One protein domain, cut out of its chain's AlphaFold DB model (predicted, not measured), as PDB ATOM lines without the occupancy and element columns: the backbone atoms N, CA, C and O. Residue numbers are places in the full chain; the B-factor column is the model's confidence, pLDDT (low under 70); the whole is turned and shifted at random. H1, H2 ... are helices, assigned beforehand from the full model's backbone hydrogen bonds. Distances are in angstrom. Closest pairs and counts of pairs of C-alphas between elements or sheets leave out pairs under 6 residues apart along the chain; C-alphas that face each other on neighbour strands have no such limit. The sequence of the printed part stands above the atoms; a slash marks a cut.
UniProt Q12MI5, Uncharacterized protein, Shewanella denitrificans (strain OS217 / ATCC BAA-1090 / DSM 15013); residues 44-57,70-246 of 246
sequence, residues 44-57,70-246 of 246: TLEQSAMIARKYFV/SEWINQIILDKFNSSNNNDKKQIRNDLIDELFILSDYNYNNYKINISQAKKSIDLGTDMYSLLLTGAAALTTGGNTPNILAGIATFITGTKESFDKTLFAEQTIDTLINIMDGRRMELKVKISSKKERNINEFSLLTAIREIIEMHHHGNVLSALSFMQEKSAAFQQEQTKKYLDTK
ATOM      1  N   THR A  44     166.562 185.121 208.380       79.44
ATOM      2  CA  THR A  44     167.275 186.290 207.854       79.44
ATOM      3  C   THR A  44     168.673 185.915 207.351       79.44
ATOM      4  O   THR A  44     169.214 184.858 207.686       79.44
ATOM      5  N   LEU A  45     169.303 186.814 206.582       75.94
ATOM      6  CA  LEU A  45     170.710 186.664 206.188       75.94
ATOM      7  C   LEU A  45     171.612 186.499 207.418       75.94
ATOM      8  O   LEU A  45     172.477 185.629 207.438       75.94
ATOM      9  N   GLU A  46     171.368 187.293 208.458       76.88
ATOM     10  CA  GLU A  46     172.095 187.216 209.723       76.88
ATOM     11  C   GLU A  46     171.941 185.841 210.381       76.88
ATOM     12  O   GLU A  46     172.940 185.211 210.717       76.88
ATOM     13  N   GLN A  47     170.713 185.324 210.483       82.31
ATOM     14  CA  GLN A  47     170.451 183.997 211.047       82.31
ATOM     15  C   GLN A  47     171.125 182.887 210.227       82.31
ATOM     16  O   GLN A  47     171.714 181.968 210.796       82.31
ATOM     17  N   SER A  48     171.121 182.995 208.896       75.75
ATOM     18  CA  SER A  48     171.836 182.057 208.022       75.75
ATOM     19  C   SER A  48     173.359 182.115 208.232       75.75
ATOM     20  O   SER A  48     174.025 181.080 208.305       75.75
ATOM     21  N   ALA A  49     173.916 183.315 208.429       75.62
ATOM     22  CA  ALA A  49     175.333 183.515 208.710       75.62
ATOM     23  C   ALA A  49     175.720 182.995 210.102       75.62
ATOM     24  O   ALA A  49     176.809 182.447 210.267       75.62
ATOM     25  N   MET A  50     174.833 183.120 211.095       81.75
ATOM     26  CA  MET A  50     175.024 182.527 212.422       81.75
ATOM     27  C   MET A  50     175.108 181.001 212.344       81.75
ATOM     28  O   MET A  50     176.032 180.422 212.916       81.75
ATOM     29  N   ILE A  51     174.207 180.354 211.593       84.25
ATOM     30  CA  ILE A  51     174.254 178.903 211.355       84.25
ATOM     31  C   ILE A  51     175.572 178.512 210.674       84.25
ATOM     32  O   ILE A  51     176.247 177.585 211.117       84.25
ATOM     33  N   ALA A  52     175.984 179.238 209.631       82.94
ATOM     34  CA  ALA A  52     177.238 178.954 208.936       82.94
ATOM     35  C   ALA A  52     178.455 179.068 209.874       82.94
ATOM     36  O   ALA A  52     179.275 178.155 209.925       82.94
ATOM     37  N   ARG A  53     178.544 180.142 210.670       83.62
ATOM     38  CA  ARG A  53     179.643 180.377 211.628       83.62
ATOM     39  C   ARG A  53     179.687 179.361 212.769       83.62
ATOM     40  O   ARG A  53     180.759 179.091 213.309       83.62
ATOM     41  N   LYS A  54     178.537 178.794 213.146       86.62
ATOM     42  CA  LYS A  54     178.463 177.738 214.163       86.62
ATOM     43  C   LYS A  54     179.265 176.501 213.750       86.62
ATOM     44  O   LYS A  54     179.907 175.898 214.602       86.62
ATOM     45  N   TYR A  55     179.256 176.145 212.466       84.19
ATOM     46  CA  TYR A  55     179.860 174.896 211.985       84.19
ATOM     47  C   TYR A  55     181.090 175.062 211.114       84.19
ATOM     48  O   TYR A  55     181.875 174.122 211.023       84.19
ATOM     49  N   PHE A  56     181.278 176.220 210.492       84.38
ATOM     50  CA  PHE A  56     182.377 176.462 209.572       84.38
ATOM     51  C   PHE A  56     183.214 177.648 210.015       84.38
ATOM     52  O   PHE A  56     182.704 178.653 210.516       84.38
ATOM     53  N   VAL A  57     184.517 177.526 209.797       78.06
ATOM     54  CA  VAL A  57     185.463 178.612 210.028       78.06
ATOM     55  C   VAL A  57     185.422 179.533 208.810       78.06
ATOM     56  O   VAL A  57     185.595 179.086 207.676       78.06
ATOM     57  N   SER A  70     193.665 173.215 206.571       50.19
ATOM     58  CA  SER A  70     192.655 172.208 206.256       50.19
ATOM     59  C   SER A  70     191.408 172.228 207.158       50.19
ATOM     60  O   SER A  70     190.454 171.503 206.872       50.19
ATOM     61  N   GLU A  71     191.349 173.065 208.198       67.81
ATOM     62  CA  GLU A  71     190.262 173.032 209.188       67.81
ATOM     63  C   GLU A  71     189.106 173.982 208.834       67.81
ATOM     64  O   GLU A  71     188.896 175.034 209.431       67.81
ATOM     65  N   TRP A  72     188.325 173.609 207.817       74.31
ATOM     66  CA  TRP A  72     187.129 174.359 207.402       74.31
ATOM     67  C   TRP A  72     185.920 174.151 208.333       74.31
ATOM     68  O   TRP A  72     184.948 174.904 208.253       74.31
ATOM     69  N   ILE A  73     185.971 173.153 209.224       83.75
ATOM     70  CA  ILE A  73     184.941 172.863 210.231       83.75
ATOM     71  C   ILE A  73     185.356 173.479 211.570       83.75
ATOM     72  O   ILE A  73     186.518 173.429 211.957       83.75
ATOM     73  N   ASN A  74     184.390 174.038 212.296       86.38
ATOM     74  CA  ASN A  74     184.594 174.630 213.610       86.38
ATOM     75  C   ASN A  74     185.137 173.593 214.616       86.38
ATOM     76  O   ASN A  74     184.454 172.615 214.940       86.38
ATOM     77  N   GLN A  75     186.339 173.842 215.146       85.25
ATOM     78  CA  GLN A  75     187.025 172.922 216.059       85.25
ATOM     79  C   GLN A  75     186.266 172.647 217.353       85.25
ATOM     80  O   GLN A  75     186.240 171.513 217.810       85.25
ATOM     81  N   ILE A  76     185.544 173.629 217.895       86.81
ATOM     82  CA  ILE A  76     184.751 173.436 219.117       86.81
ATOM     83  C   ILE A  76     183.689 172.349 218.894       86.81
ATOM     84  O   ILE A  76     183.426 171.525 219.773       86.81
ATOM     85  N   ILE A  77     183.083 172.320 217.703       88.62
ATOM     86  CA  ILE A  77     182.108 171.291 217.337       88.62
ATOM     87  C   ILE A  77     182.792 169.944 217.107       88.62
ATOM     88  O   ILE A  77     182.247 168.926 217.533       88.62
ATOM     89  N   LEU A  78     183.967 169.920 216.472       88.94
ATOM     90  CA  LEU A  78     184.730 168.686 216.259       88.94
ATOM     91  C   LEU A  78     185.194 168.063 217.576       88.94
ATOM     92  O   LEU A  78     184.999 166.867 217.774       88.94
ATOM     93  N   ASP A  79     185.722 168.857 218.502       90.62
ATOM     94  CA  ASP A  79     186.140 168.409 219.830       90.62
ATOM     95  C   ASP A  79     184.955 167.870 220.631       90.62
ATOM     96  O   ASP A  79     185.017 166.768 221.194       90.62
ATOM     97  N   LYS A  80     183.830 168.599 220.624       92.06
ATOM     98  CA  LYS A  80     182.577 168.138 221.235       92.06
ATOM     99  C   LYS A  80     182.114 166.828 220.605       92.06
ATOM    100  O   LYS A  80     181.744 165.903 221.321       92.06
ATOM    101  N   PHE A  81     182.140 166.728 219.278       92.94
ATOM    102  CA  PHE A  81     181.761 165.513 218.571       92.94
ATOM    103  C   PHE A  81     182.679 164.354 218.962       92.94
ATOM    104  O   PHE A  81     182.183 163.317 219.376       92.94
ATOM    105  N   ASN A  82     184.000 164.518 218.904       92.19
ATOM    106  CA  ASN A  82     184.972 163.450 219.137       92.19
ATOM    107  C   ASN A  82     184.942 162.905 220.572       92.19
ATOM    108  O   ASN A  82     184.996 161.684 220.747       92.19
ATOM    109  N   SER A  83     184.783 163.788 221.564       94.19
ATOM    110  CA  SER A  83     184.701 163.451 222.996       94.19
ATOM    111  C   SER A  83     183.359 162.845 223.435       94.19
ATOM    112  O   SER A  83     183.262 162.289 224.528       94.19
ATOM    113  N   SER A  84     182.330 162.909 222.586       94.62
ATOM    114  CA  SER A  84     180.977 162.435 222.893       94.62
ATOM    115  C   SER A  84     180.791 160.923 222.697       94.62
ATOM    116  O   SER A  84     181.481 160.271 221.903       94.62
ATOM    117  N   ASN A  85     179.792 160.357 223.382       96.06
ATOM    118  CA  ASN A  85     179.336 158.986 223.134       96.06
ATOM    119  C   ASN A  85     178.588 158.875 221.782       96.06
ATOM    120  O   ASN A  85     178.303 159.873 221.121       96.06
ATOM    121  N   ASN A  86     178.256 157.656 221.350       94.31
ATOM    122  CA  ASN A  86     177.636 157.430 220.035       94.31
ATOM    123  C   ASN A  86     176.247 158.071 219.869       94.31
ATOM    124  O   ASN A  86     175.914 158.484 218.757       94.31
ATOM    125  N   ASN A  87     175.449 158.165 220.937       94.31
ATOM    126  CA  ASN A  87     174.119 158.777 220.878       94.31
ATOM    127  C   ASN A  87     174.232 160.298 220.739       94.31
ATOM    128  O   ASN A  87     173.600 160.884 219.865       94.31
ATOM    129  N   ASP A  88     175.121 160.913 221.513       95.69
ATOM    130  CA  ASP A  88     175.384 162.350 221.452       95.69
ATOM    131  C   ASP A  88     176.027 162.741 220.112       95.69
ATOM    132  O   ASP A  88     175.634 163.727 219.492       95.69
ATOM    133  N   LYS A  89     176.948 161.921 219.582       96.31
ATOM    134  CA  LYS A  89     177.484 162.080 218.217       96.31
ATOM    135  C   LYS A  89     176.373 162.027 217.167       96.31
ATOM    136  O   LYS A  89     176.351 162.856 216.255       96.31
ATOM    137  N   LYS A  90     175.447 161.063 217.285       96.69
ATOM    138  CA  LYS A  90     174.275 160.935 216.400       96.69
ATOM    139  C   LYS A  90     173.422 162.203 216.457       96.69
ATOM    140  O   LYS A  90     173.046 162.708 215.401       96.69
ATOM    141  N   GLN A  91     173.174 162.735 217.652       96.12
ATOM    142  CA  GLN A  91     172.420 163.971 217.842       96.12
ATOM    143  C   GLN A  91     173.130 165.177 217.212       96.12
ATOM    144  O   GLN A  91     172.539 165.833 216.367       96.12
ATOM    145  N   ILE A  92     174.416 165.401 217.509       95.50
ATOM    146  CA  ILE A  92     175.202 166.508 216.932       95.50
ATOM    147  C   ILE A  92     175.186 166.463 215.397       95.50
ATOM    148  O   ILE A  92     174.993 167.488 214.747       95.50
ATOM    149  N   ARG A  93     175.362 165.274 214.802       96.31
ATOM    150  CA  ARG A  93     175.263 165.087 213.347       96.31
ATOM    151  C   ARG A  93     173.867 165.445 212.835       96.31
ATOM    152  O   ARG A  93     173.754 166.090 211.800       96.31
ATOM    153  N   ASN A  94     172.820 164.983 213.508       97.81
ATOM    154  CA  ASN A  94     171.443 165.201 213.079       97.81
ATOM    155  C   ASN A  94     171.039 166.682 213.184       97.81
ATOM    156  O   ASN A  94     170.424 167.183 212.247       97.81
ATOM    157  N   ASP A  95     171.463 167.379 214.240       96.25
ATOM    158  CA  ASP A  95     171.262 168.822 214.418       96.25
ATOM    159  C   ASP A  95     171.997 169.617 213.327       96.25
ATOM    160  O   ASP A  95     171.431 170.527 212.719       96.25
ATOM    161  N   LEU A  96     173.240 169.227 213.013       95.00
ATOM    162  CA  LEU A  96     173.996 169.797 211.896       95.00
ATOM    163  C   LEU A  96     173.251 169.617 210.568       95.00
ATOM    164  O   LEU A  96     173.156 170.564 209.793       95.00
ATOM    165  N   ILE A  97     172.738 168.413 210.287       97.31
ATOM    166  CA  ILE A  97     172.004 168.130 209.045       97.31
ATOM    167  C   ILE A  97     170.813 169.083 208.895       97.31
ATOM    168  O   ILE A  97     170.653 169.692 207.836       97.31
ATOM    169  N   ASP A  98     170.010 169.234 209.947       97.06
ATOM    170  CA  ASP A  98     168.798 170.056 209.907       97.06
ATOM    171  C   ASP A  98     169.130 171.545 209.725       97.06
ATOM    172  O   ASP A  98     168.524 172.230 208.898       97.06
ATOM    173  N   GLU A  99     170.152 172.049 210.418       94.81
ATOM    174  CA  GLU A  99     170.587 173.441 210.279       94.81
ATOM    175  C   GLU A  99     171.223 173.727 208.908       94.81
ATOM    176  O   GLU A  99     170.996 174.788 208.319       94.81
ATOM    177  N   LEU A 100     171.961 172.773 208.334       94.00
ATOM    178  CA  LEU A 100     172.489 172.914 206.978       94.00
ATOM    179  C   LEU A 100     171.403 172.804 205.899       94.00
ATOM    180  O   LEU A 100     171.528 173.450 204.855       94.00
ATOM    181  N   PHE A 101     170.326 172.043 206.125       95.50
ATOM    182  CA  PHE A 101     169.149 172.094 205.253       95.50
ATOM    183  C   PHE A 101     168.534 173.489 205.244       95.50
ATOM    184  O   PHE A 101     168.322 174.039 204.165       95.50
ATOM    185  N   ILE A 102     168.336 174.083 206.423       92.19
ATOM    186  CA  ILE A 102     167.819 175.448 206.576       92.19
ATOM    187  C   ILE A 102     168.703 176.452 205.818       92.19
ATOM    188  O   ILE A 102     168.203 177.229 205.002       92.19
ATOM    189  N   LEU A 103     170.024 176.391 206.018       89.12
ATOM    190  CA  LEU A 103     170.980 177.256 205.322       89.12
ATOM    191  C   LEU A 103     170.937 177.058 203.800       89.12
ATOM    192  O   LEU A 103     170.907 178.025 203.035       89.12
ATOM    193  N   SER A 104     170.916 175.806 203.339       90.12
ATOM    194  CA  SER A 104     170.853 175.529 201.908       90.12
ATOM    195  C   SER A 104     169.533 175.982 201.289       90.12
ATOM    196  O   SER A 104     169.554 176.373 200.124       90.12
ATOM    197  N   ASP A 105     168.413 175.864 201.995       91.69
ATOM    198  CA  ASP A 105     167.097 176.252 201.491       91.69
ATOM    199  C   ASP A 105     166.947 177.757 201.398       91.69
ATOM    200  O   ASP A 105     166.404 178.250 200.415       91.69
ATOM    201  N   TYR A 106     167.504 178.489 202.358       86.00
ATOM    202  CA  TYR A 106     167.607 179.939 202.284       86.00
ATOM    203  C   TYR A 106     168.356 180.395 201.026       86.00
ATOM    204  O   TYR A 106     167.826 181.166 200.225       86.00
ATOM    205  N   ASN A 107     169.560 179.857 200.804       83.06
ATOM    206  CA  ASN A 107     170.366 180.193 199.628       83.06
ATOM    207  C   ASN A 107     169.653 179.816 198.323       83.06
ATOM    208  O   ASN A 107     169.641 180.589 197.365       83.06
ATOM    209  N   TYR A 108     169.028 178.640 198.299       87.75
ATOM    210  CA  TYR A 108     168.292 178.159 197.140       87.75
ATOM    211  C   TYR A 108     167.040 178.995 196.844       87.75
ATOM    212  O   TYR A 108     166.782 179.304 195.686       87.75
ATOM    213  N   ASN A 109     166.288 179.417 197.861       87.31
ATOM    214  CA  ASN A 109     165.111 180.265 197.676       87.31
ATOM    215  C   ASN A 109     165.487 181.641 197.124       87.31
ATOM    216  O   ASN A 109     164.843 182.100 196.185       87.31
ATOM    217  N   ASN A 110     166.563 182.257 197.623       79.19
ATOM    218  CA  ASN A 110     167.083 183.507 197.058       79.19
ATOM    219  C   ASN A 110     167.461 183.341 195.580       79.19
ATOM    220  O   ASN A 110     167.092 184.157 194.737       79.19
ATOM    221  N   TYR A 111     168.156 182.249 195.251       80.38
ATOM    222  CA  TYR A 111     168.506 181.920 193.872       80.38
ATOM    223  C   TYR A 111     167.263 181.705 192.992       80.38
ATOM    224  O   TYR A 111     167.179 182.257 191.894       80.38
ATOM    225  N   LYS A 112     166.263 180.966 193.491       81.62
ATOM    226  CA  LYS A 112     164.992 180.714 192.803       81.62
ATOM    227  C   LYS A 112     164.219 182.007 192.546       81.62
ATOM    228  O   LYS A 112     163.764 182.205 191.426       81.62
ATOM    229  N   ILE A 113     164.129 182.906 193.531       79.00
ATOM    230  CA  ILE A 113     163.497 184.226 193.375       79.00
ATOM    231  C   ILE A 113     164.183 185.016 192.258       79.00
ATOM    232  O   ILE A 113     163.492 185.523 191.379       79.00
ATOM    233  N   ASN A 114     165.518 185.065 192.233       70.62
ATOM    234  CA  ASN A 114     166.260 185.787 191.193       70.62
ATOM    235  C   ASN A 114     165.980 185.226 189.787       70.62
ATOM    236  O   ASN A 114     165.759 185.989 188.848       70.62
ATOM    237  N   ILE A 115     165.909 183.900 189.643       71.75
ATOM    238  CA  ILE A 115     165.533 183.258 188.372       71.75
ATOM    239  C   ILE A 115     164.076 183.564 188.001       71.75
ATOM    240  O   ILE A 115     163.778 183.891 186.854       71.75
ATOM    241  N   SER A 116     163.153 183.491 188.960       72.88
ATOM    242  CA  SER A 116     161.739 183.806 188.736       72.88
ATOM    243  C   SER A 116     161.481 185.295 188.487       72.88
ATOM    244  O   SER A 116     160.464 185.648 187.898       72.88
ATOM    245  N   GLN A 117     162.369 186.191 188.913       66.19
ATOM    246  CA  GLN A 117     162.323 187.605 188.542       66.19
ATOM    247  C   GLN A 117     162.880 187.818 187.132       66.19
ATOM    248  O   GLN A 117     162.260 188.536 186.351       66.19
ATOM    249  N   ALA A 118     163.960 187.122 186.758       60.16
ATOM    250  CA  ALA A 118     164.446 187.100 185.375       60.16
ATOM    251  C   ALA A 118     163.366 186.601 184.393       60.16
ATOM    252  O   ALA A 118     163.257 187.124 183.288       60.16
ATOM    253  N   LYS A 119     162.499 185.674 184.833       60.44
ATOM    254  CA  LYS A 119     161.287 185.247 184.109       60.44
ATOM    255  C   LYS A 119     160.319 186.397 183.801       60.44
ATOM    256  O   LYS A 119     159.673 186.345 182.772       60.44
ATOM    257  N   LYS A 120     160.177 187.405 184.669       57.75
ATOM    258  CA  LYS A 120     159.211 188.512 184.493       57.75
ATOM    259  C   LYS A 120     159.765 189.675 183.666       57.75
ATOM    260  O   LYS A 120     158.991 190.436 183.095       57.75
ATOM    261  N   SER A 121     161.086 189.815 183.600       52.41
ATOM    262  CA  SER A 121     161.774 190.952 182.974       52.41
ATOM    263  C   SER A 121     162.166 190.705 181.513       52.41
ATOM    264  O   SER A 121     163.177 191.250 181.095       52.41
ATOM    265  N   ILE A 122     161.413 189.876 180.774       49.59
ATOM    266  CA  ILE A 122     161.721 189.263 179.460       49.59
ATOM    267  C   ILE A 122     162.218 190.277 178.408       49.59
ATOM    268  O   ILE A 122     161.505 190.669 177.494       49.59
ATOM    269  N   ASP A 123     163.477 190.673 178.527       50.94
ATOM    270  CA  ASP A 123     164.513 190.311 177.583       50.94
ATOM    271  C   ASP A 123     165.210 189.095 178.192       50.94
ATOM    272  O   ASP A 123     165.858 189.189 179.236       50.94
ATOM    273  N   LEU A 124     165.073 187.927 177.563       53.38
ATOM    274  CA  LEU A 124     165.967 186.796 177.814       53.38
ATOM    275  C   LEU A 124     167.347 187.247 177.336       53.38
ATOM    276  O   LEU A 124     167.719 187.021 176.191       53.38
ATOM    277  N   GLY A 125     168.039 188.019 178.166       52.09
ATOM    278  CA  GLY A 125     169.280 188.672 177.803       52.09
ATOM    279  C   GLY A 125     170.396 187.663 177.558       52.09
ATOM    280  O   GLY A 125     170.285 186.464 177.835       52.09
ATOM    281  N   THR A 126     171.518 188.187 177.081       53.75
ATOM    282  CA  THR A 126     172.787 187.475 176.869       53.75
ATOM    283  C   THR A 126     173.208 186.584 178.038       53.75
ATOM    284  O   THR A 126     173.910 185.604 177.812       53.75
ATOM    285  N   ASP A 127     172.769 186.870 179.263       51.75
ATOM    286  CA  ASP A 127     173.189 186.171 180.479       51.75
ATOM    287  C   ASP A 127     172.592 184.767 180.600       51.75
ATOM    288  O   ASP A 127     173.318 183.818 180.905       51.75
ATOM    289  N   MET A 128     171.302 184.585 180.290       57.94
ATOM    290  CA  MET A 128     170.716 183.240 180.297       57.94
ATOM    291  C   MET A 128     171.206 182.420 179.102       57.94
ATOM    292  O   MET A 128     171.482 181.229 179.255       57.94
ATOM    293  N   TYR A 129     171.408 183.056 177.941       55.59
ATOM    294  CA  TYR A 129     172.078 182.415 176.807       55.59
ATOM    295  C   TYR A 129     173.490 181.971 177.164       55.59
ATOM    296  O   TYR A 129     173.855 180.837 176.881       55.59
ATOM    297  N   SER A 130     174.268 182.832 177.817       58.22
ATOM    298  CA  SER A 130     175.630 182.515 178.237       58.22
ATOM    299  C   SER A 130     175.640 181.386 179.260       58.22
ATOM    300  O   SER A 130     176.474 180.492 179.153       58.22
ATOM    301  N   LEU A 131     174.694 181.362 180.203       59.81
ATOM    302  CA  LEU A 131     174.570 180.288 181.190       59.81
ATOM    303  C   LEU A 131     174.218 178.946 180.535       59.81
ATOM    304  O   LEU A 131     174.869 177.937 180.806       59.81
ATOM    305  N   LEU A 132     173.221 178.936 179.645       53.81
ATOM    306  CA  LEU A 132     172.805 177.746 178.901       53.81
ATOM    307  C   LEU A 132     173.910 177.253 177.965       53.81
ATOM    308  O   LEU A 132     174.174 176.056 177.916       53.81
ATOM    309  N   LEU A 133     174.579 178.161 177.252       57.59
ATOM    310  CA  LEU A 133     175.642 177.841 176.302       57.59
ATOM    311  C   LEU A 133     176.914 177.362 177.011       57.59
ATOM    312  O   LEU A 133     177.524 176.391 176.573       57.59
ATOM    313  N   THR A 134     177.281 177.983 178.133       56.59
ATOM    314  CA  THR A 134     178.391 177.519 178.983       56.59
ATOM    315  C   THR A 134     178.071 176.151 179.577       56.59
ATOM    316  O   THR A 134     178.924 175.266 179.589       56.59
ATOM    317  N   GLY A 135     176.822 175.939 180.006       51.56
ATOM    318  CA  GLY A 135     176.363 174.633 180.460       51.56
ATOM    319  C   GLY A 135     176.396 173.574 179.362       51.56
ATOM    320  O   GLY A 135     176.873 172.469 179.591       51.56
ATOM    321  N   ALA A 136     175.983 173.929 178.146       49.91
ATOM    322  CA  ALA A 136     176.069 173.056 176.985       49.91
ATOM    323  C   ALA A 136     177.518 172.692 176.644       49.91
ATOM    324  O   ALA A 136     177.818 171.520 176.433       49.91
ATOM    325  N   ALA A 137     178.428 173.669 176.646       51.50
ATOM    326  CA  ALA A 137     179.848 173.442 176.395       51.50
ATOM    327  C   ALA A 137     180.496 172.522 177.446       51.50
ATOM    328  O   ALA A 137     181.357 171.715 177.105       51.50
ATOM    329  N   ALA A 138     180.064 172.595 178.709       54.56
ATOM    330  CA  ALA A 138     180.535 171.683 179.750       54.56
ATOM    331  C   ALA A 138     180.092 170.226 179.499       54.56
ATOM    332  O   ALA A 138     180.824 169.291 179.825       54.56
ATOM    333  N   LEU A 139     178.919 170.030 178.888       49.91
ATOM    334  CA  LEU A 139     178.278 168.723 178.720       49.91
ATOM    335  C   LEU A 139     178.593 168.022 177.385       49.91
ATOM    336  O   LEU A 139     178.366 166.821 177.260       49.91
ATOM    337  N   THR A 140     179.129 168.724 176.383       52.88
ATOM    338  CA  THR A 140     179.471 168.151 175.062       52.88
ATOM    339  C   THR A 140     180.788 167.371 175.034       52.88
ATOM    340  O   THR A 140     181.116 166.761 174.018       52.88
ATOM    341  N   THR A 141     181.530 167.325 176.143       50.47
ATOM    342  CA  THR A 141     182.815 166.612 176.243       50.47
ATOM    343  C   THR A 141     182.685 165.079 176.321       50.47
ATOM    344  O   THR A 141     183.696 164.386 176.237       50.47
ATOM    345  N   GLY A 142     181.467 164.522 176.403       41.91
ATOM    346  CA  GLY A 142     181.230 163.077 176.528       41.91
ATOM    347  C   GLY A 142     180.007 162.558 175.762       41.91
ATOM    348  O   GLY A 142     178.980 162.272 176.363       41.91
ATOM    349  N   GLY A 143     180.132 162.360 174.446       42.25
ATOM    350  CA  GLY A 143     179.200 161.548 173.647       42.25
ATOM    351  C   GLY A 143     177.876 162.218 173.237       42.25
ATOM    352  O   GLY A 143     177.354 163.115 173.890       42.25
ATOM    353  N   ASN A 144     177.341 161.771 172.096       45.62
ATOM    354  CA  ASN A 144     176.260 162.383 171.312       45.62
ATOM    355  C   ASN A 144     174.920 162.590 172.059       45.62
ATOM    356  O   ASN A 144     173.959 161.873 171.800       45.62
ATOM    357  N   THR A 145     174.796 163.619 172.905       50.09
ATOM    358  CA  THR A 145     173.475 164.176 173.286       50.09
ATOM    359  C   THR A 145     173.348 165.706 173.101       50.09
ATOM    360  O   THR A 145     172.899 166.397 174.013       50.09
ATOM    361  N   PRO A 146     173.690 166.284 171.929       51.44
ATOM    362  CA  PRO A 146     173.470 167.708 171.658       51.44
ATOM    363  C   PRO A 146     172.023 168.069 171.262       51.44
ATOM    364  O   PRO A 146     171.678 169.241 171.294       51.44
ATOM    365  N   ASN A 147     171.143 167.117 170.924       51.81
ATOM    366  CA  ASN A 147     169.875 167.439 170.238       51.81
ATOM    367  C   ASN A 147     168.805 168.135 171.101       51.81
ATOM    368  O   ASN A 147     168.071 168.965 170.575       51.81
ATOM    369  N   ILE A 148     168.701 167.846 172.405       49.22
ATOM    370  CA  ILE A 148     167.714 168.523 173.275       49.22
ATOM    371  C   ILE A 148     168.227 169.872 173.760       49.22
ATOM    372  O   ILE A 148     167.472 170.836 173.776       49.22
ATOM    373  N   LEU A 149     169.516 169.972 174.090       53.25
ATOM    374  CA  LEU A 149     170.128 171.249 174.447       53.25
ATOM    375  C   LEU A 149     170.187 172.194 173.248       53.25
ATOM    376  O   LEU A 149     169.890 173.368 173.410       53.25
ATOM    377  N   ALA A 150     170.483 171.683 172.050       54.19
ATOM    378  CA  ALA A 150     170.317 172.430 170.809       54.19
ATOM    379  C   ALA A 150     168.839 172.732 170.550       54.19
ATOM    380  O   ALA A 150     168.538 173.839 170.158       54.19
ATOM    381  N   GLY A 151     167.903 171.827 170.845       54.56
ATOM    382  CA  GLY A 151     166.466 172.107 170.761       54.56
ATOM    383  C   GLY A 151     166.038 173.281 171.642       54.56
ATOM    384  O   GLY A 151     165.366 174.179 171.158       54.56
ATOM    385  N   ILE A 152     166.489 173.333 172.895       51.78
ATOM    386  CA  ILE A 152     166.214 174.433 173.832       51.78
ATOM    387  C   ILE A 152     166.979 175.697 173.433       51.78
ATOM    388  O   ILE A 152     166.399 176.774 173.387       51.78
ATOM    389  N   ALA A 153     168.264 175.587 173.092       51.53
ATOM    390  CA  ALA A 153     169.080 176.721 172.675       51.53
ATOM    391  C   ALA A 153     168.570 177.325 171.363       51.53
ATOM    392  O   ALA A 153     168.413 178.536 171.291       51.53
ATOM    393  N   THR A 154     168.254 176.511 170.356       52.97
ATOM    394  CA  THR A 154     167.622 176.904 169.087       52.97
ATOM    395  C   THR A 154     166.204 177.404 169.305       52.97
ATOM    396  O   THR A 154     165.824 178.340 168.628       52.97
ATOM    397  N   PHE A 155     165.443 176.875 170.263       51.72
ATOM    398  CA  PHE A 155     164.118 177.395 170.604       51.72
ATOM    399  C   PHE A 155     164.194 178.811 171.196       51.72
ATOM    400  O   PHE A 155     163.499 179.717 170.739       51.72
ATOM    401  N   ILE A 156     165.090 179.022 172.167       51.81
ATOM    402  CA  ILE A 156     165.301 180.331 172.796       51.81
ATOM    403  C   ILE A 156     165.914 181.314 171.774       51.81
ATOM    404  O   ILE A 156     165.443 182.441 171.654       51.81
ATOM    405  N   THR A 157     166.902 180.885 170.971       52.12
ATOM    406  CA  THR A 157     167.562 181.726 169.942       52.12
ATOM    407  C   THR A 157     166.785 181.860 168.625       52.12
ATOM    408  O   THR A 157     167.097 182.743 167.825       52.12
ATOM    409  N   GLY A 158     165.770 181.032 168.366       46.31
ATOM    410  CA  GLY A 158     165.160 180.908 167.046       46.31
ATOM    411  C   GLY A 158     163.756 180.303 167.044       46.31
ATOM    412  O   GLY A 158     163.559 179.098 167.111       46.31
ATOM    413  N   THR A 159     162.747 181.134 166.806       44.69
ATOM    414  CA  THR A 159     161.910 181.078 165.591       44.69
ATOM    415  C   THR A 159     160.936 182.262 165.578       44.69
ATOM    416  O   THR A 159     160.794 182.994 166.555       44.69
ATOM    417  N   LYS A 160     160.414 182.531 164.380       44.53
ATOM    418  CA  LYS A 160     159.756 183.746 163.873       44.53
ATOM    419  C   LYS A 160     158.657 184.320 164.783       44.53
ATOM    420  O   LYS A 160     158.067 183.578 165.554       44.53
ATOM    421  N   GLU A 161     158.348 185.608 164.591       51.09
ATOM    422  CA  GLU A 161     157.302 186.463 165.216       51.09
ATOM    423  C   GLU A 161     155.917 185.831 165.512       51.09
ATOM    424  O   GLU A 161     155.074 186.481 166.115       51.09
ATOM    425  N   SER A 162     155.656 184.584 165.118       48.91
ATOM    426  CA  SER A 162     154.378 183.887 165.279       48.91
ATOM    427  C   SER A 162     154.262 183.011 166.537       48.91
ATOM    428  O   SER A 162     153.154 182.561 166.823       48.91
ATOM    429  N   PHE A 163     155.347 182.726 167.268       54.41
ATOM    430  CA  PHE A 163     155.284 181.995 168.544       54.41
ATOM    431  C   PHE A 163     155.545 182.937 169.718       54.41
ATOM    432  O   PHE A 163     156.468 183.753 169.670       54.41
ATOM    433  N   ASP A 164     154.746 182.808 170.780       63.16
ATOM    434  CA  ASP A 164     154.887 183.597 172.004       63.16
ATOM    435  C   ASP A 164     156.153 183.170 172.770       63.16
ATOM    436  O   ASP A 164     156.137 182.277 173.620       63.16
ATOM    437  N   LYS A 165     157.284 183.790 172.417       60.91
ATOM    438  CA  LYS A 165     158.604 183.538 173.019       60.91
ATOM    439  C   LYS A 165     158.583 183.686 174.542       60.91
ATOM    440  O   LYS A 165     159.317 182.973 175.224       60.91
ATOM    441  N   THR A 166     157.736 184.575 175.057       62.69
ATOM    442  CA  THR A 166     157.552 184.810 176.487       62.69
ATOM    443  C   THR A 166     156.965 183.573 177.153       62.69
ATOM    444  O   THR A 166     157.601 183.006 178.039       62.69
ATOM    445  N   LEU A 167     155.826 183.076 176.666       64.19
ATOM    446  CA  LEU A 167     155.132 181.933 177.267       64.19
ATOM    447  C   LEU A 167     156.011 180.675 177.365       64.19
ATOM    448  O   LEU A 167     156.013 179.973 178.376       64.19
ATOM    449  N   PHE A 168     156.783 180.368 176.327       66.81
ATOM    450  CA  PHE A 168     157.623 179.172 176.345       66.81
ATOM    451  C   PHE A 168     158.907 179.331 177.170       66.81
ATOM    452  O   PHE A 168     159.386 178.359 177.765       66.81
ATOM    453  N   ALA A 169     159.483 180.533 177.225       65.38
ATOM    454  CA  ALA A 169     160.613 180.800 178.107       65.38
ATOM    455  C   ALA A 169     160.198 180.688 179.577       65.38
ATOM    456  O   ALA A 169     160.905 180.074 180.377       65.38
ATOM    457  N   GLU A 170     159.007 181.187 179.903       68.19
ATOM    458  CA  GLU A 170     158.373 180.995 181.200       68.19
ATOM    459  C   GLU A 170     158.221 179.510 181.555       68.19
ATOM    460  O   GLU A 170     158.672 179.086 182.620       68.19
ATOM    461  N   GLN A 171     157.674 178.704 180.641       72.88
ATOM    462  CA  GLN A 171     157.527 177.255 180.828       72.88
ATOM    463  C   GLN A 171     158.871 176.533 180.988       72.88
ATOM    464  O   GLN A 171     158.979 175.577 181.761       72.88
ATOM    465  N   THR A 172     159.906 176.983 180.278       74.38
ATOM    466  CA  THR A 172     161.256 176.413 180.385       74.38
ATOM    467  C   THR A 172     161.845 176.686 181.765       74.38
ATOM    468  O   THR A 172     162.339 175.763 182.414       74.38
ATOM    469  N   ILE A 173     161.752 177.929 182.247       76.56
ATOM    470  CA  ILE A 173     162.211 178.303 183.589       76.56
ATOM    471  C   ILE A 173     161.460 177.501 184.656       76.56
ATOM    472  O   ILE A 173     162.098 176.926 185.539       76.56
ATOM    473  N   ASP A 174     160.134 177.398 184.553       82.50
ATOM    474  CA  ASP A 174     159.322 176.630 185.504       82.50
ATOM    475  C   ASP A 174     159.706 175.143 185.500       82.50
ATOM    476  O   ASP A 174     159.836 174.523 186.555       82.50
ATOM    477  N   THR A 175     159.970 174.570 184.324       83.81
ATOM    478  CA  THR A 175     160.441 173.183 184.192       83.81
ATOM    479  C   THR A 175     161.795 172.984 184.873       83.81
ATOM    480  O   THR A 175     161.974 172.020 185.618       83.81
ATOM    481  N   LEU A 176     162.746 173.900 184.669       83.94
ATOM    482  CA  LEU A 176     164.059 173.842 185.316       83.94
ATOM    483  C   LEU A 176     163.943 173.974 186.839       83.94
ATOM    484  O   LEU A 176     164.588 173.214 187.561       83.94
ATOM    485  N   ILE A 177     163.092 174.881 187.328       87.88
ATOM    486  CA  ILE A 177     162.791 175.024 188.758       87.88
ATOM    487  C   ILE A 177     162.211 173.729 189.326       87.88
ATOM    488  O   ILE A 177     162.704 173.249 190.345       87.88
ATOM    489  N   ASN A 178     161.246 173.109 188.646       89.69
ATOM    490  CA  ASN A 178     160.653 171.844 189.079       89.69
ATOM    491  C   ASN A 178     161.688 170.708 189.148       89.69
ATOM    492  O   ASN A 178     161.665 169.906 190.083       89.69
ATOM    493  N   ILE A 179     162.626 170.647 188.195       89.56
ATOM    494  CA  ILE A 179     163.734 169.683 188.229       89.56
ATOM    495  C   ILE A 179     164.638 169.943 189.442       89.56
ATOM    496  O   ILE A 179     164.968 169.001 190.164       89.56
ATOM    497  N   MET A 180     165.030 171.198 189.689       93.38
ATOM    498  CA  MET A 180     165.850 171.559 190.854       93.38
ATOM    499  C   MET A 180     165.146 171.199 192.172       93.38
ATOM    500  O   MET A 180     165.742 170.535 193.024       93.38
ATOM    501  N   ASP A 181     163.872 171.581 192.321       95.56
ATOM    502  CA  ASP A 181     163.046 171.289 193.499       95.56
ATOM    503  C   ASP A 181     162.952 169.769 193.736       95.56
ATOM    504  O   ASP A 181     163.235 169.290 194.838       95.56
ATOM    505  N   GLY A 182     162.634 168.999 192.690       95.38
ATOM    506  CA  GLY A 182     162.500 167.544 192.768       95.38
ATOM    507  C   GLY A 182     163.791 166.841 193.191       95.38
ATOM    508  O   GLY A 182     163.775 166.017 194.106       95.38
ATOM    509  N   ARG A 183     164.930 167.205 192.589       94.88
ATOM    510  CA  ARG A 183     166.230 166.580 192.900       94.88
ATOM    511  C   ARG A 183     166.716 166.903 194.308       94.88
ATOM    512  O   ARG A 183     167.216 166.024 195.010       94.88
ATOM    513  N   ARG A 184     166.550 168.155 194.750       97.00
ATOM    514  CA  ARG A 184     166.860 168.540 196.133       97.00
ATOM    515  C   ARG A 184     165.996 167.756 197.116       97.00
ATOM    516  O   ARG A 184     166.517 167.258 198.111       97.00
ATOM    517  N   MET A 185     164.699 167.625 196.837       97.56
ATOM    518  CA  MET A 185     163.774 166.896 197.705       97.56
ATOM    519  C   MET A 185     164.117 165.403 197.795       97.56
ATOM    520  O   MET A 185     164.152 164.856 198.896       97.56
ATOM    521  N   GLU A 186     164.441 164.758 196.672       96.75
ATOM    522  CA  GLU A 186     164.878 163.355 196.636       96.75
ATOM    523  C   GLU A 186     166.067 163.112 197.580       96.75
ATOM    524  O   GLU A 186     166.049 162.197 198.412       96.75
ATOM    525  N   LEU A 187     167.080 163.979 197.518       97.25
ATOM    526  CA  LEU A 187     168.254 163.870 198.380       97.25
ATOM    527  C   LEU A 187     167.957 164.211 199.841       97.25
ATOM    528  O   LEU A 187     168.464 163.514 200.720       97.25
ATOM    529  N   LYS A 188     167.100 165.196 200.133       97.62
ATOM    530  CA  LYS A 188     166.665 165.470 201.514       97.62
ATOM    531  C   LYS A 188     165.992 164.266 202.153       97.62
ATOM    532  O   LYS A 188     166.305 163.938 203.297       97.62
ATOM    533  N   VAL A 189     165.099 163.591 201.428       97.94
ATOM    534  CA  VAL A 189     164.430 162.374 201.912       97.94
ATOM    535  C   VAL A 189     165.460 161.274 202.163       97.94
ATOM    536  O   VAL A 189     165.472 160.665 203.236       97.94
ATOM    537  N   LYS A 190     166.386 161.067 201.218       97.50
ATOM    538  CA  LYS A 190     167.469 160.084 201.348       97.50
ATOM    539  C   LYS A 190     168.348 160.360 202.570       97.50
ATOM    540  O   LYS A 190     168.570 159.449 203.363       97.50
ATOM    541  N   ILE A 191     168.810 161.593 202.758       98.12
ATOM    542  CA  ILE A 191     169.639 162.003 203.902       98.12
ATOM    543  C   ILE A 191     168.853 161.862 205.212       98.12
ATOM    544  O   ILE A 191     169.367 161.296 206.175       98.12
ATOM    545  N   SER A 192     167.586 162.285 205.237       97.94
ATOM    546  CA  SER A 192     166.723 162.174 206.421       97.94
ATOM    547  C   SER A 192     166.545 160.720 206.857       97.94
ATOM    548  O   SER A 192     166.679 160.417 208.038       97.94
ATOM    549  N   SER A 193     166.364 159.790 205.913       97.50
ATOM    550  CA  SER A 193     166.292 158.353 206.223       97.50
ATOM    551  C   SER A 193     167.591 157.793 206.827       97.50
ATOM    552  O   SER A 193     167.570 156.838 207.601       97.50
ATOM    553  N   LYS A 194     168.743 158.402 206.512       97.69
ATOM    554  CA  LYS A 194     170.054 158.007 207.044       97.69
ATOM    555  C   LYS A 194     170.319 158.558 208.444       97.69
ATOM    556  O   LYS A 194     171.203 158.033 209.116       97.69
ATOM    557  N   LYS A 195     169.542 159.542 208.921       96.88
ATOM    558  CA  LYS A 195     169.658 160.089 210.288       96.88
ATOM    559  C   LYS A 195     169.453 159.032 211.369       96.88
ATOM    560  O   LYS A 195     169.946 159.219 212.479       96.88
ATOM    561  N   GLU A 196     168.797 157.915 211.058       94.75
ATOM    562  CA  GLU A 196     168.641 156.812 212.006       94.75
ATOM    563  C   GLU A 196     169.857 155.894 212.113       94.75
ATOM    564  O   GLU A 196     170.046 155.249 213.148       94.75
ATOM    565  N   ARG A 197     170.729 155.897 211.100       95.62
ATOM    566  CA  ARG A 197     171.919 155.047 211.055       95.62
ATOM    567  C   ARG A 197     172.926 155.438 212.128       95.62
ATOM    568  O   ARG A 197     173.037 156.611 212.521       95.62
ATOM    569  N   ASN A 198     173.687 154.441 212.569       94.19
ATOM    570  CA  ASN A 198     174.765 154.632 213.529       94.19
ATOM    571  C   ASN A 198     175.885 155.520 212.942       94.19
ATOM    572  O   ASN A 198     175.953 155.776 211.738       94.19
ATOM    573  N   ILE A 199     176.766 156.017 213.810       94.44
ATOM    574  CA  ILE A 199     177.849 156.932 213.416       94.44
ATOM    575  C   ILE A 199     178.912 156.274 212.532       94.44
ATOM    576  O   ILE A 199     179.545 156.963 211.735       94.44
ATOM    577  N   ASN A 200     179.072 154.955 212.622       92.88
ATOM    578  CA  ASN A 200     180.045 154.217 211.821       92.88
ATOM    579  C   ASN A 200     179.570 154.038 210.367       92.88
ATOM    580  O   ASN A 200     180.379 154.071 209.447       92.88
ATOM    581  N   GLU A 201     178.262 153.895 210.150       94.81
ATOM    582  CA  GLU A 201     177.636 153.769 208.827       94.81
ATOM    583  C   GLU A 201     177.364 155.120 208.169       94.81
ATOM    584  O   GLU A 201     177.408 155.245 206.946       94.81
ATOM    585  N   PHE A 202     177.041 156.134 208.973       96.81
ATOM    586  CA  PHE A 202     176.744 157.476 208.495       96.81
ATOM    587  C   PHE A 202     177.463 158.508 209.364       96.81
ATOM    588  O   PHE A 202     176.908 159.084 210.301       96.81
ATOM    589  N   SER A 203     178.744 158.704 209.063       95.06
ATOM    590  CA  SER A 203     179.607 159.636 209.789       95.06
ATOM    591  C   SER A 203     179.237 161.100 209.535       95.06
ATOM    592  O   SER A 203     178.596 161.436 208.537       95.06
ATOM    593  N   LEU A 204     179.707 161.989 210.416       93.62
ATOM    594  CA  LEU A 204     179.532 163.440 210.295       93.62
ATOM    595  C   LEU A 204     179.981 163.972 208.925       93.62
ATOM    596  O   LEU A 204     179.225 164.650 208.239       93.62
ATOM    597  N   LEU A 205     181.188 163.602 208.489       91.12
ATOM    598  CA  LEU A 205     181.739 164.034 207.200       91.12
ATOM    599  C   LEU A 205     180.946 163.492 206.006       91.12
ATOM    600  O   LEU A 205     180.807 164.178 204.995       91.12
ATOM    601  N   THR A 206     180.408 162.275 206.116       95.44
ATOM    602  CA  THR A 206     179.556 161.705 205.062       95.44
ATOM    603  C   THR A 206     178.248 162.480 204.958       95.44
ATOM    604  O   THR A 206     177.838 162.820 203.852       95.44
ATOM    605  N   ALA A 207     177.644 162.840 206.094       96.00
ATOM    606  CA  ALA A 207     176.455 163.681 206.117       96.00
ATOM    607  C   ALA A 207     176.698 165.048 205.461       96.00
ATOM    608  O   ALA A 207     175.917 165.454 204.603       96.00
ATOM    609  N   ILE A 208     177.806 165.726 205.789       93.62
ATOM    610  CA  ILE A 208     178.121 167.028 205.184       93.62
ATOM    611  C   ILE A 208     178.330 166.903 203.669       93.62
ATOM    612  O   ILE A 208     177.802 167.714 202.912       93.62
ATOM    613  N   ARG A 209     179.047 165.869 203.207       94.00
ATOM    614  CA  ARG A 209     179.253 165.620 201.769       94.00
ATOM    615  C   ARG A 209     177.929 165.471 201.021       94.00
ATOM    616  O   ARG A 209     177.756 166.091 199.977       94.00
ATOM    617  N   GLU A 210     177.000 164.679 201.552       97.19
ATOM    618  CA  GLU A 210     175.695 164.471 200.915       97.19
ATOM    619  C   GLU A 210     174.842 165.750 200.902       97.19
ATOM    620  O   GLU A 210     174.102 165.991 199.950       97.19
ATOM    621  N   ILE A 211     174.971 166.615 201.914       95.88
ATOM    622  CA  ILE A 211     174.296 167.921 201.925       95.88
ATOM    623  C   ILE A 211     174.892 168.872 200.886       95.88
ATOM    624  O   ILE A 211     174.144 169.591 200.227       95.88
ATOM    625  N   ILE A 212     176.215 168.872 200.707       91.75
ATOM    626  CA  ILE A 212     176.876 169.646 199.646       91.75
ATOM    627  C   ILE A 212     176.388 169.175 198.270       91.75
ATOM    628  O   ILE A 212     176.034 169.998 197.428       91.75
ATOM    629  N   GLU A 213     176.296 167.860 198.056       93.56
ATOM    630  CA  GLU A 213     175.730 167.281 196.832       93.56
ATOM    631  C   GLU A 213     174.281 167.750 196.615       93.56
ATOM    632  O   GLU A 213     173.961 168.312 195.569       93.56
ATOM    633  N   MET A 214     173.425 167.639 197.636       95.62
ATOM    634  CA  MET A 214     172.058 168.171 197.602       95.62
ATOM    635  C   MET A 214     172.027 169.672 197.273       95.62
ATOM    636  O   MET A 214     171.198 170.111 196.473       95.62
ATOM    637  N   HIS A 215     172.925 170.471 197.856       91.44
ATOM    638  CA  HIS A 215     173.040 171.898 197.566       91.44
ATOM    639  C   HIS A 215     173.344 172.151 196.084       91.44
ATOM    640  O   HIS A 215     172.663 172.955 195.445       91.44
ATOM    641  N   HIS A 216     174.288 171.403 195.511       87.44
ATOM    642  CA  HIS A 216     174.677 171.505 194.105       87.44
ATOM    643  C   HIS A 216     173.576 171.109 193.111       87.44
ATOM    644  O   HIS A 216     173.664 171.487 191.948       87.44
ATOM    645  N   HIS A 217     172.519 170.414 193.533       89.38
ATOM    646  CA  HIS A 217     171.356 170.146 192.676       89.38
ATOM    647  C   HIS A 217     170.350 171.304 192.597       89.38
ATOM    648  O   HIS A 217     169.378 171.231 191.850       89.38
ATOM    649  N   GLY A 218     170.580 172.384 193.348       87.00
ATOM    650  CA  GLY A 218     169.741 173.581 193.362       87.00
ATOM    651  C   GLY A 218     170.115 174.657 192.348       87.00
ATOM    652  O   GLY A 218     169.811 175.819 192.597       87.00
ATOM    653  N   ASN A 219     170.809 174.322 191.258       85.06
ATOM    654  CA  ASN A 219     171.174 175.299 190.228       85.06
ATOM    655  C   ASN A 219     170.780 174.859 188.812       85.06
ATOM    656  O   ASN A 219     170.679 173.664 188.516       85.06
ATOM    657  N   VAL A 220     170.606 175.847 187.929       80.00
ATOM    658  CA  VAL A 220     170.139 175.661 186.545       80.00
ATOM    659  C   VAL A 220     171.048 174.725 185.752       80.00
ATOM    660  O   VAL A 220     170.553 173.859 185.037       80.00
ATOM    661  N   LEU A 221     172.369 174.833 185.918       76.62
ATOM    662  CA  LEU A 221     173.326 173.968 185.225       76.62
ATOM    663  C   LEU A 221     173.104 172.487 185.565       76.62
ATOM    664  O   LEU A 221     173.060 171.632 184.678       76.62
ATOM    665  N   SER A 222     172.912 172.180 186.846       80.69
ATOM    666  CA  SER A 222     172.642 170.816 187.303       80.69
ATOM    667  C   SER A 222     171.305 170.279 186.773       80.69
ATOM    668  O   SER A 222     171.204 169.092 186.458       80.69
ATOM    669  N   ALA A 223     170.289 171.139 186.640       85.19
ATOM    670  CA  ALA A 223     168.984 170.775 186.094       85.19
ATOM    671  C   ALA A 223     169.055 170.491 184.589       85.19
ATOM    672  O   ALA A 223     168.499 169.496 184.124       85.19
ATOM    673  N   LEU A 224     169.803 171.306 183.841       76.69
ATOM    674  CA  LEU A 224     170.072 171.083 182.418       76.69
ATOM    675  C   LEU A 224     170.817 169.768 182.189       76.69
ATOM    676  O   LEU A 224     170.417 168.975 181.339       76.69
ATOM    677  N   SER A 225     171.850 169.512 182.995       77.69
ATOM    678  CA  SER A 225     172.625 168.266 182.944       77.69
ATOM    679  C   SER A 225     171.723 167.050 183.164       77.69
ATOM    680  O   SER A 225     171.741 166.101 182.385       77.69
ATOM    681  N   PHE A 226     170.844 167.112 184.168       82.50
ATOM    682  CA  PHE A 226     169.882 166.044 184.444       82.50
ATOM    683  C   PHE A 226     168.888 165.825 183.304       82.50
ATOM    684  O   PHE A 226     168.592 164.690 182.936       82.50
ATOM    685  N   MET A 227     168.366 166.901 182.721       79.19
ATOM    686  CA  MET A 227     167.463 166.803 181.579       79.19
ATOM    687  C   MET A 227     168.155 166.156 180.371       79.19
ATOM    688  O   MET A 227     167.545 165.330 179.691       79.19
ATOM    689  N   GLN A 228     169.435 166.463 180.134       72.75
ATOM    690  CA  GLN A 228     170.238 165.810 179.100       72.75
ATOM    691  C   GLN A 228     170.423 164.313 179.380       72.75
ATOM    692  O   GLN A 228     170.208 163.499 178.482       72.75
ATOM    693  N   GLU A 229     170.759 163.931 180.613       76.88
ATOM    694  CA  GLU A 229     170.872 162.522 181.014       76.88
ATOM    695  C   GLU A 229     169.557 161.759 180.779       76.88
ATOM    696  O   GLU A 229     169.554 160.675 180.190       76.88
ATOM    697  N   LYS A 230     168.418 162.340 181.181       76.00
ATOM    698  CA  LYS A 230     167.091 161.736 180.975       76.00
ATOM    699  C   LYS A 230     166.718 161.635 179.500       76.00
ATOM    700  O   LYS A 230     166.168 160.619 179.082       76.00
ATOM    701  N   SER A 231     167.067 162.641 178.705       73.06
ATOM    702  CA  SER A 231     166.909 162.606 177.253       73.06
ATOM    703  C   SER A 231     167.697 161.468 176.612       73.06
ATOM    704  O   SER A 231     167.158 160.731 175.788       73.06
ATOM    705  N   ALA A 232     168.979 161.339 176.957       71.44
ATOM    706  CA  ALA A 232     169.843 160.299 176.411       71.44
ATOM    707  C   ALA A 232     169.291 158.905 176.742       71.44
ATOM    708  O   ALA A 232     169.180 158.054 175.860       71.44
ATOM    709  N   ALA A 233     168.869 158.701 177.993       71.31
ATOM    710  CA  ALA A 233     168.256 157.454 178.436       71.31
ATOM    711  C   ALA A 233     166.973 157.129 177.650       71.31
ATOM    712  O   ALA A 233     166.810 156.003 177.180       71.31
ATOM    713  N   PHE A 234     166.099 158.118 177.435       74.62
ATOM    714  CA  PHE A 234     164.881 157.943 176.642       74.62
ATOM    715  C   PHE A 234     165.191 157.556 175.190       74.62
ATOM    716  O   PHE A 234     164.598 156.618 174.665       74.62
ATOM    717  N   GLN A 235     166.153 158.218 174.537       73.81
ATOM    718  CA  GLN A 235     166.553 157.879 173.164       73.81
ATOM    719  C   GLN A 235     167.090 156.446 173.058       73.81
ATOM    720  O   GLN A 235     166.746 155.720 172.122       73.81
ATOM    721  N   GLN A 236     167.899 156.018 174.030       77.69
ATOM    722  CA  GLN A 236     168.398 154.646 174.094       77.69
ATOM    723  C   GLN A 236     167.258 153.639 174.275       77.69
ATOM    724  O   GLN A 236     167.248 152.607 173.607       77.69
ATOM    725  N   GLU A 237     166.283 153.936 175.137       77.69
ATOM    726  CA  GLU A 237     165.112 153.082 175.346       77.69
ATOM    727  C   GLU A 237     164.268 152.948 174.072       77.69
ATOM    728  O   GLU A 237     163.896 151.838 173.695       77.69
ATOM    729  N   GLN A 238     164.018 154.053 173.363       78.19
ATOM    730  CA  GLN A 238     163.270 154.022 172.103       78.19
ATOM    731  C   GLN A 238     164.015 153.268 171.001       78.19
ATOM    732  O   GLN A 238     163.408 152.517 170.241       78.19
ATOM    733  N   THR A 239     165.340 153.418 170.942       82.25
ATOM    734  CA  THR A 239     166.175 152.678 169.987       82.25
ATOM    735  C   THR A 239     166.104 151.177 170.250       82.25
ATOM    736  O   THR A 239     165.921 150.407 169.312       82.25
ATOM    737  N   LYS A 240     166.188 150.756 171.520       86.38
ATOM    738  CA  LYS A 240     166.023 149.347 171.902       86.38
ATOM    739  C   LYS A 240     164.652 148.813 171.489       86.38
ATOM    740  O   LYS A 240     164.595 147.830 170.766       86.38
ATOM    741  N   LYS A 241     163.566 149.521 171.830       85.50
ATOM    742  CA  LYS A 241     162.198 149.136 171.431       85.50
ATOM    743  C   LYS A 241     162.053 148.986 169.917       85.50
ATOM    744  O   LYS A 241     161.452 148.024 169.455       85.50
ATOM    745  N   TYR A 242     162.617 149.911 169.141       83.69
ATOM    746  CA  TYR A 242     162.595 149.824 167.681       83.69
ATOM    747  C   TYR A 242     163.322 148.576 167.155       83.69
ATOM    748  O   TYR A 242     162.823 147.930 166.235       83.69
ATOM    749  N   LEU A 243     164.477 148.230 167.732       81.50
ATOM    750  CA  LEU A 243     165.243 147.043 167.348       81.50
ATOM    751  C   LEU A 243     164.547 145.738 167.758       81.50
ATOM    752  O   LEU A 243     164.569 144.797 166.979       81.50
ATOM    753  N   ASP A 244     163.883 145.704 168.914       83.75
ATOM    754  CA  ASP A 244     163.167 144.518 169.409       83.75
ATOM    755  C   ASP A 244     161.871 144.220 168.624       83.75
ATOM    756  O   ASP A 244     161.312 143.131 168.730       83.75
ATOM    757  N   THR A 245     161.371 145.185 167.842       78.88
ATOM    758  CA  THR A 245     160.163 145.027 167.006       78.88
ATOM    759  C   THR A 245     160.490 144.547 165.578       78.88
ATOM    760  O   THR A 245     159.582 144.406 164.757       78.88
ATOM    761  N   LYS A 246     161.771 144.330 165.252       59.56
ATOM    762  CA  LYS A 246     162.263 143.879 163.940       59.56
ATOM    763  C   LYS A 246     162.744 142.435 163.988       59.56
ATOM    764  O   LYS A 246     162.536 141.750 162.963       59.56
TER     765      LYS A 246
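AT A GLANCE: This is residues 44 to 57 and 70 to 246 of the 246 residues of an uncharacterized protein of Shewanella denitrificans (strain OS217 / ATCC BAA-1090 / DSM 15013) (UniProt Q12MI5). Two long helices, H3 and H6, run opposite ways side by side, with the shorter H7 packing on both, in an up-and-down bundle from which H8 sets off crosswise; residues 236 to 246, of which 236 to 244 belong to H8, stick out as an arm. H1 and H2 pack on H3, and the hairpin of H4 and H5 packs on the first part of H8. The printed part has 191 residues with eight named helices, H1 to H8 in order along the chain, and no named strand; the class is all helix. The whole is loose, with a radius of gyration of the C-alphas of 21.1 A and spans of 66 by 49 by 27 A.

IN THESE COORDINATES: H1, residues 45 to 55, begins with C-alpha 45 at (170.710, 186.664, 206.188). After the cut come H2, residues 75 to 83, and H3, residues 86 to 118, the longest at 47.5 A, with C-alpha 86 at (177.636, 157.430, 220.035). H4 is residues 126 to 139, 19.6 A long, and H5 is residues 147 to 157. H6, residues 165 to 194, is 44.1 A long. H7, residues 204 to 216, measures 18.7 A. H8, residues 220 to 244, measures 36.2 A and ends with C-alpha 244 at (163.167, 144.518, 169.409).

HOW THE PARTS SIT: The hub is H3, which touches H1, H2, H6 and H7. H3 touches H7 with residues 93 to 108 alone, the same way at a shallow tilt of 11 degrees; the closest C-alphas, of Arg 93 and Leu 204, are 5.5 A apart. H3 and H6 only just touch, with 3 pairs of C-alphas within 8 A, the closest those of Lys 112 and Ile 177 at 7.3 A. H6 and H7 form a helical hairpin, opposite ways at a shallow tilt of 10 degrees; their closest C-alphas, of Arg 184 and Met 214, are 5.4 A apart. H3, H6 and H7 make the up-and-down bundle, each running against the one before it in the chain. H1 touches H3 at a shallow tilt of 33 degrees, only just short of steep, with C-alphas 48 and 103 closest at 5.6 A. H2 and H3 are a helical hairpin at 35.3 degrees, only just steep; C-alphas 81 and 89 are closest, 5.5 A apart. H8 touches H6 about perpendicular, at 89 degrees, with C-alphas 180 and 223 closest at 5.8 A. H4 touches H8 with C-alphas 135 and 221 closest at 5.7 A, and H5 touches H8 with C-alphas 148 and 228 closest at 6.9 A. H4 and H5 form a helical hairpin, with C-alphas 136 and 149 closest at 6.7 A; H3 and H4 are apart. In H2 to H8 every O i to N i+4 pair is within hydrogen-bond range; in H1, 6 of 7 are.

THE WHOLE: The two C-alphas farthest apart, of Ser 83 and Ser 162, are 68.3 A from each other. Residues 58 to 69 are not printed, and C-alphas 57 and 70 are 10.3 A apart across the cut. Of the links that are printed whole, none is long. Residues 158 to 164 also stand free. The mean pLDDT of the printed part is 77.6; residues 70 to 71, 117 to 170 and 246 are under 70.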